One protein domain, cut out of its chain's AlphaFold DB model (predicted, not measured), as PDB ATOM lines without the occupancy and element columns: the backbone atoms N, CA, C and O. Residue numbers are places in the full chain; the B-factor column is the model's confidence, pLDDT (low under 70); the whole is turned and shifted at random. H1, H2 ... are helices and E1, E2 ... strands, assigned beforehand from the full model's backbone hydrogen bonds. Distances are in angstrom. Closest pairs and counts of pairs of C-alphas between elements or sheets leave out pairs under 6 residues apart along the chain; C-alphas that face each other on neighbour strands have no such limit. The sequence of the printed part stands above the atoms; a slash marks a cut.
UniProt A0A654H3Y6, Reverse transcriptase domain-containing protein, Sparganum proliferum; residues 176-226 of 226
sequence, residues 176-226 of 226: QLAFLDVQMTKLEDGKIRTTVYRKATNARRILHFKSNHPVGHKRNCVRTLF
ATOM      1  N   GLN A 176     133.606 102.341 120.923       87.94
ATOM      2  CA  GLN A 176     133.029 103.677 120.877       87.94
ATOM      3  C   GLN A 176     132.439 103.981 119.504       87.94
ATOM      4  O   GLN A 176     133.015 103.644 118.474       87.94
ATOM      5  N   LEU A 177     131.288 104.648 119.499       91.19
ATOM      6  CA  LEU A 177     130.634 105.141 118.292       91.19
ATOM      7  C   LEU A 177     129.888 106.437 118.601       91.19
ATOM      8  O   LEU A 177     129.178 106.519 119.606       91.19
ATOM      9  N   ALA A 178     130.072 107.448 117.763       88.75
ATOM     10  CA  ALA A 178     129.307 108.683 117.849       88.75
ATOM     11  C   ALA A 178     127.998 108.524 117.068       88.75
ATOM     12  O   ALA A 178     128.005 107.978 115.973       88.75
ATOM     13  N   PHE A 179     126.887 108.992 117.631       86.75
ATOM     14  CA  PHE A 179     125.593 109.093 116.963       86.75
ATOM     15  C   PHE A 179     124.930 110.394 117.409       86.75
ATOM     16  O   PHE A 179     124.711 110.594 118.609       86.75
ATOM     17  N   LEU A 180     124.653 111.293 116.460       85.38
ATOM     18  CA  LEU A 180     124.267 112.680 116.745       85.38
ATOM     19  C   LEU A 180     125.288 113.346 117.701       85.38
ATOM     20  O   LEU A 180     126.501 113.175 117.559       85.38
ATOM     21  N   ASP A 181     124.814 114.074 118.712       83.56
ATOM     22  CA  ASP A 181     125.648 114.703 119.747       83.56
ATOM     23  C   ASP A 181     126.013 113.745 120.900       83.56
ATOM     24  O   ASP A 181     126.411 114.183 121.985       83.56
ATOM     25  N   VAL A 182     125.881 112.427 120.702       84.69
ATOM     26  CA  VAL A 182     126.102 111.419 121.745       84.69
ATOM     27  C   VAL A 182     127.215 110.450 121.377       84.69
ATOM     28  O   VAL A 182     127.183 109.753 120.370       84.69
ATOM     29  N   GLN A 183     128.200 110.352 122.265       88.19
ATOM     30  CA  GLN A 183     129.236 109.336 122.234       88.19
ATOM     31  C   GLN A 183     128.731 108.124 123.006       88.19
ATOM     32  O   GLN A 183     128.617 108.155 124.235       88.19
ATOM     33  N   MET A 184     128.459 107.042 122.289       87.56
ATOM     34  CA  MET A 184     128.162 105.743 122.873       87.56
ATOM     35  C   MET A 184     129.477 105.020 123.161       87.56
ATOM     36  O   MET A 184     130.365 104.975 122.312       87.56
ATOM     37  N   THR A 185     129.620 104.480 124.369       85.88
ATOM     38  CA  THR A 185     130.723 103.599 124.774       85.88
ATOM     39  C   THR A 185     130.151 102.288 125.288       85.88
ATOM     40  O   THR A 185     129.355 102.288 126.230       85.88
ATOM     41  N   LYS A 186     130.567 101.173 124.700       81.62
ATOM     42  CA  LYS A 186     130.257  99.830 125.181       81.62
ATOM     43  C   LYS A 186     131.152  99.505 126.377       81.62
ATOM     44  O   LYS A 186     132.374  99.618 126.300       81.62
ATOM     45  N   LEU A 187     130.520  99.137 127.484       82.88
ATOM     46  CA  LEU A 187     131.177  98.698 128.710       82.88
ATOM     47  C   LEU A 187     131.396  97.178 128.685       82.88
ATOM     48  O   LEU A 187     130.751  96.457 127.920       82.88
ATOM     49  N   GLU A 188     132.297  96.690 129.537       81.81
ATOM     50  CA  GLU A 188     132.623  95.258 129.656       81.81
ATOM     51  C   GLU A 188     131.420  94.410 130.097       81.81
ATOM     52  O   GLU A 188     131.271  93.273 129.658       81.81
ATOM     53  N   ASP A 189     130.510  94.989 130.885       79.56
ATOM     54  CA  ASP A 189     129.253  94.360 131.313       79.56
ATOM     55  C   ASP A 189     128.165  94.344 130.217       79.56
ATOM     56  O   ASP A 189     127.021  93.965 130.470       79.56
ATOM     57  N   GLY A 190     128.503  94.780 128.999       72.50
ATOM     58  CA  GLY A 190     127.608  94.835 127.847       72.50
ATOM     59  C   GLY A 190     126.682  96.053 127.808       72.50
ATOM     60  O   GLY A 190     125.965  96.223 126.818       72.50
ATOM     61  N   LYS A 191     126.692  96.926 128.826       76.38
ATOM     62  CA  LYS A 191     125.877  98.151 128.838       76.38
ATOM     63  C   LYS A 191     126.487  99.255 127.975       76.38
ATOM     64  O   LYS A 191     127.664  99.233 127.617       76.38
ATOM     65  N   ILE A 192     125.666 100.257 127.663       77.44
ATOM     66  CA  ILE A 192     126.082 101.461 126.941       77.44
ATOM     67  C   ILE A 192     126.172 102.614 127.933       77.44
ATOM     68  O   ILE A 192     125.198 102.942 128.611       77.44
ATOM     69  N   ARG A 193     127.334 103.258 127.974       82.69
ATOM     70  CA  ARG A 193     127.501 104.581 128.568       82.69
ATOM     71  C   ARG A 193     127.371 105.623 127.467       82.69
ATOM     72  O   ARG A 193     128.051 105.523 126.449       82.69
ATOM     73  N   THR A 194     126.531 106.623 127.684       82.94
ATOM     74  CA  THR A 194     126.404 107.781 126.798       82.94
ATOM     75  C   THR A 194     127.113 108.980 127.416       82.94
ATOM     76  O   THR A 194     127.044 109.218 128.619       82.94
ATOM     77  N   THR A 195     127.841 109.725 126.592       83.44
ATOM     78  CA  THR A 195     128.447 111.014 126.954       83.44
ATOM     79  C   THR A 195     128.220 111.999 125.815       83.44
ATOM     80  O   THR A 195     127.866 111.583 124.715       83.44
ATOM     81  N   VAL A 196     128.392 113.298 126.051       82.69
ATOM     82  CA  VAL A 196     128.274 114.297 124.980       82.69
ATOM     83  C   VAL A 196     129.442 114.130 124.008       82.69
ATOM     84  O   VAL A 196     130.602 114.227 124.412       82.69
ATOM     85  N   TYR A 197     129.144 113.902 122.731       83.31
ATOM     86  CA  TYR A 197     130.150 113.884 121.677       83.31
ATOM     87  C   TYR A 197     130.458 115.307 121.212       83.31
ATOM     88  O   TYR A 197     129.571 116.139 121.038       83.31
ATOM     89  N   ARG A 198     131.739 115.603 120.987       82.62
ATOM     90  CA  ARG A 198     132.179 116.851 120.357       82.62
ATOM     91  C   ARG A 198     133.226 116.519 119.313       82.62
ATOM     92  O   ARG A 198     134.282 115.991 119.650       82.62
ATOM     93  N   LYS A 199     132.953 116.876 118.057       79.69
ATOM     94  CA  LYS A 199     133.939 116.768 116.975       79.69
ATOM     95  C   LYS A 199     135.204 117.552 117.339       79.69
ATOM     96  O   LYS A 199     135.116 118.616 117.953       79.69
ATOM     97  N   ALA A 200     136.370 117.068 116.912       79.94
ATOM     98  CA  ALA A 200     137.658 117.727 117.167       79.94
ATOM     99  C   ALA A 200     137.712 119.172 116.628       79.94
ATOM    100  O   ALA A 200     138.415 120.019 117.168       79.94
ATOM    101  N   THR A 201     136.917 119.469 115.598       76.94
ATOM    102  CA  THR A 201     136.765 120.799 114.993       76.94
ATOM    103  C   THR A 201     135.860 121.750 115.788       76.94
ATOM    104  O   THR A 201     135.646 122.890 115.371       76.94
ATOM    105  N   ASN A 202     135.308 121.324 116.927       76.88
ATOM    106  CA  ASN A 202     134.444 122.160 117.749       76.88
ATOM    107  C   ASN A 202     135.245 123.303 118.402       76.88
ATOM    108  O   ASN A 202     135.894 123.130 119.432       76.88
ATOM    109  N   ALA A 203     135.125 124.504 117.835       78.50
ATOM    110  CA  ALA A 203     135.750 125.726 118.343       78.50
ATOM    111  C   ALA A 203     135.053 126.325 119.588       78.50
ATOM    112  O   ALA A 203     135.403 127.423 120.016       78.50
ATOM    113  N   ARG A 204     134.025 125.655 120.133       78.19
ATOM    114  CA  ARG A 204     133.155 126.112 121.238       78.19
ATOM    115  C   ARG A 204     132.587 127.520 121.035       78.19
ATOM    116  O   ARG A 204     132.336 128.254 121.988       78.19
ATOM    117  N   ARG A 205     132.378 127.908 119.777       78.94
ATOM    118  CA  ARG A 205     131.804 129.207 119.425       78.94
ATOM    119  C   ARG A 205     130.302 129.165 119.664       78.94
ATOM    120  O   ARG A 205     129.595 128.390 119.032       78.94
ATOM    121  N   ILE A 206     129.827 130.018 120.561       85.62
ATOM    122  CA  ILE A 206     128.401 130.197 120.839       85.62
ATOM    123  C   ILE A 206     127.879 131.494 120.218       85.62
ATOM    124  O   ILE A 206     128.649 132.394 119.871       85.62
ATOM    125  N   LEU A 207     126.552 131.594 120.088       84.94
ATOM    126  CA  LEU A 207     125.887 132.806 119.616       84.94
ATOM    127  C   LEU A 207     126.275 134.009 120.480       84.94
ATOM    128  O   LEU A 207     126.119 134.000 121.702       84.94
ATOM    129  N   HIS A 208     126.727 135.081 119.831       86.94
ATOM    130  CA  HIS A 208     127.023 136.327 120.523       86.94
ATOM    131  C   HIS A 208     125.747 136.889 121.166       86.94
ATOM    132  O   HIS A 208     124.701 136.979 120.512       86.94
ATOM    133  N   PHE A 209     125.823 137.315 122.428       86.00
ATOM    134  CA  PHE A 209     124.647 137.761 123.186       86.00
ATOM    135  C   PHE A 209     123.912 138.939 122.520       86.00
ATOM    136  O   PHE A 209     122.683 139.011 122.564       86.00
ATOM    137  N   LYS A 210     124.645 139.826 121.831       90.25
ATOM    138  CA  LYS A 210     124.070 140.975 121.104       90.25
ATOM    139  C   LYS A 210     123.533 140.648 119.702       90.25
ATOM    140  O   LYS A 210     123.088 141.550 119.011       90.25
ATOM    141  N   SER A 211     123.593 139.396 119.249       90.12
ATOM    142  CA  SER A 211     123.041 139.014 117.938       90.12
ATOM    143  C   SER A 211     121.510 139.158 117.901       90.12
ATOM    144  O   SER A 211     120.861 139.099 118.947       90.12
ATOM    145  N   ASN A 212     120.913 139.305 116.715       92.00
ATOM    146  CA  ASN A 212     119.458 139.433 116.549       92.00
ATOM    147  C   ASN A 212     118.719 138.078 116.644       92.00
ATOM    148  O   ASN A 212     117.963 137.700 115.759       92.00
ATOM    149  N   HIS A 213     118.986 137.313 117.702       90.62
ATOM    150  CA  HIS A 213     118.320 136.040 117.980       90.62
ATOM    151  C   HIS A 213     117.437 136.153 119.231       90.62
ATOM    152  O   HIS A 213     117.784 136.906 120.154       90.62
ATOM    153  N   PRO A 214     116.345 135.369 119.324       93.56
ATOM    154  CA  PRO A 214     115.535 135.289 120.533       93.56
ATOM    155  C   PRO A 214     116.377 134.961 121.773       93.56
ATOM    156  O   PRO A 214     117.302 134.145 121.729       93.56
ATOM    157  N   VAL A 215     116.031 135.569 122.914       90.12
ATOM    158  CA  VAL A 215     116.754 135.370 124.186       90.12
ATOM    159  C   VAL A 215     116.769 133.895 124.604       90.12
ATOM    160  O   VAL A 215     117.765 133.429 125.156       90.12
ATOM    161  N   GLY A 216     115.708 133.144 124.289       89.44
ATOM    162  CA  GLY A 216     115.634 131.702 124.535       89.44
ATOM    163  C   GLY A 216     116.771 130.922 123.870       89.44
ATOM    164  O   GLY A 216     117.442 130.145 124.541       89.44
ATOM    165  N   HIS A 217     117.061 131.194 122.592       86.38
ATOM    166  CA  HIS A 217     118.127 130.506 121.852       86.38
ATOM    167  C   HIS A 217     119.512 130.844 122.415       86.38
ATOM    168  O   HIS A 217     120.332 129.953 122.614       86.38
ATOM    169  N   LYS A 218     119.744 132.113 122.778       88.62
ATOM    170  CA  LYS A 218     121.001 132.560 123.406       88.62
ATOM    171  C   LYS A 218     121.244 131.887 124.755       88.62
ATOM    172  O   LYS A 218     122.355 131.446 125.033       88.62
ATOM    173  N   ARG A 219     120.205 131.787 125.595       86.81
ATOM    174  CA  ARG A 219     120.280 131.065 126.877       86.81
ATOM    175  C   ARG A 219     120.536 129.577 126.657       86.81
ATOM    176  O   ARG A 219     121.307 128.987 127.407       86.81
ATOM    177  N   ASN A 220     119.926 128.987 125.630       82.88
ATOM    178  CA  ASN A 220     120.119 127.576 125.320       82.88
ATOM    179  C   ASN A 220     121.566 127.264 124.916       82.88
ATOM    180  O   ASN A 220     122.106 126.266 125.373       82.88
ATOM    181  N   CYS A 221     122.237 128.161 124.180       81.94
ATOM    182  CA  CYS A 221     123.657 127.997 123.850       81.94
ATOM    183  C   CYS A 221     124.567 127.843 125.076       81.94
ATOM    184  O   CYS A 221     125.596 127.193 124.973       81.94
ATOM    185  N   VAL A 222     124.221 128.449 126.219       80.81
ATOM    186  CA  VAL A 222     124.990 128.283 127.465       80.81
ATOM    187  C   VAL A 222     124.663 126.947 128.129       80.81
ATOM    188  O   VAL A 222     125.546 126.297 128.677       80.81
ATOM    189  N   ARG A 223     123.397 126.520 128.061       77.06
ATOM    190  CA  ARG A 223     122.934 125.257 128.654       77.06
ATOM    191  C   ARG A 223     123.519 124.026 127.970       77.06
ATOM    192  O   ARG A 223     123.680 123.020 128.637       77.06
ATOM    193  N   THR A 224     123.859 124.107 126.685       71.38
ATOM    194  CA  THR A 224     124.444 122.994 125.919       71.38
ATOM    195  C   THR A 224     125.975 122.894 126.034       71.38
ATOM    196  O   THR A 224     126.592 122.022 125.418       71.38
ATOM    197  N   LEU A 225     126.624 123.779 126.807       68.50
ATOM    198  CA  LEU A 225     128.078 123.749 127.036       68.50
ATOM    199  C   LEU A 225     128.524 122.754 128.116       68.50
ATOM    200  O   LEU A 225     129.716 122.419 128.148       68.50
ATOM    201  N   PHE A 226     127.610 122.291 128.963       58.59
ATOM    202  CA  PHE A 226     127.865 121.406 130.101       58.59
ATOM    203  C   PHE A 226     126.999 120.154 129.990       58.59
ATOM    204  O   PHE A 226     127.454 119.109 130.498       58.59
TER     205      PHE A 226
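What this domain is: This is residues 176 to 226 of the 226 residues of the protein "Reverse transcriptase domain-containing protein" of Sparganum proliferum (UniProt A0A654H3Y6). What does the model look like? It is a rod with a small antiparallel sheet of three strands at one end and one short helix, H1, at the other, joined by the long unnamed stretch of residues 197 to 214. The three strands fold back on one another as two hairpins, while H1 has no contact with their sheet. What is it made of? The printed part has 51 residues, with three named strands and then one named helix along the chain in the order E1 E2 E3 H1; the class is mixed, helices and strands, with under half of the residues in named elements. How spread out is it? It is only just extended, close to loose, with a radius of gyration of the C-alphas of 15.1 A and spans of 48 by 21 by 15 A.

How they stand to each other: How do the first two strands pair? E1, residues 176 to 179, and E2, residues 182 to 186, form a hairpin, antiparallel at 150 degrees between their directions. The C-alphas of Ala 178 and Gln 183 face each other at 4.4 A, and N 184 and O 177 are within hydrogen-bond range at 2.8 A. What comes next in the sheet? E3, residues 192 to 196, forms a hairpin with E2, antiparallel at 152 degrees; the C-alphas of Met 184 and Thr 194 face each other at 4.8 A, and N 183 and O 195 are 2.8 A apart, within hydrogen-bond range. The sheet E1 E2 E3 is a meander, each strand the antiparallel neighbour of the one before, with E1 and E3 as edge strands. Where is the helix? H1, residues 215 to 223, is not on the sheet, with 0 pairs of C-alphas within 10 A, and it is apart from E1 and from E2. In H1, 4 of 5 O i to N i+4 pairs are within hydrogen-bond range.

Where its parts are: Where do the strands lie? E1 begins at C-alpha 176, (133.029, 103.677, 120.877), and is 10.0 A long from first to last C-alpha. E2 measures 12.8 A, and E3 measures 13.2 A, ending at C-alpha 196, (128.274, 114.297, 124.980). Where does the helix lie? H1 measures 12.7 A and ends at C-alpha 223, (122.934, 125.257, 128.654).

The domain as a whole: How large is it? The two C-alphas farthest apart are those of Asp 189 and Asn 212, at 48.4 A. Which links are long? The link from E3 to H1 is long, with 18 residues, while the links E1 to E2 and E2 to E3 are tight; the printed part has no cut. What stands free, and where is confidence low? Residues 211 to 216, of which 215 and 216 belong to H1, stand free. The mean pLDDT of the printed part is 83.0, and residues 225 to 226 are under 70.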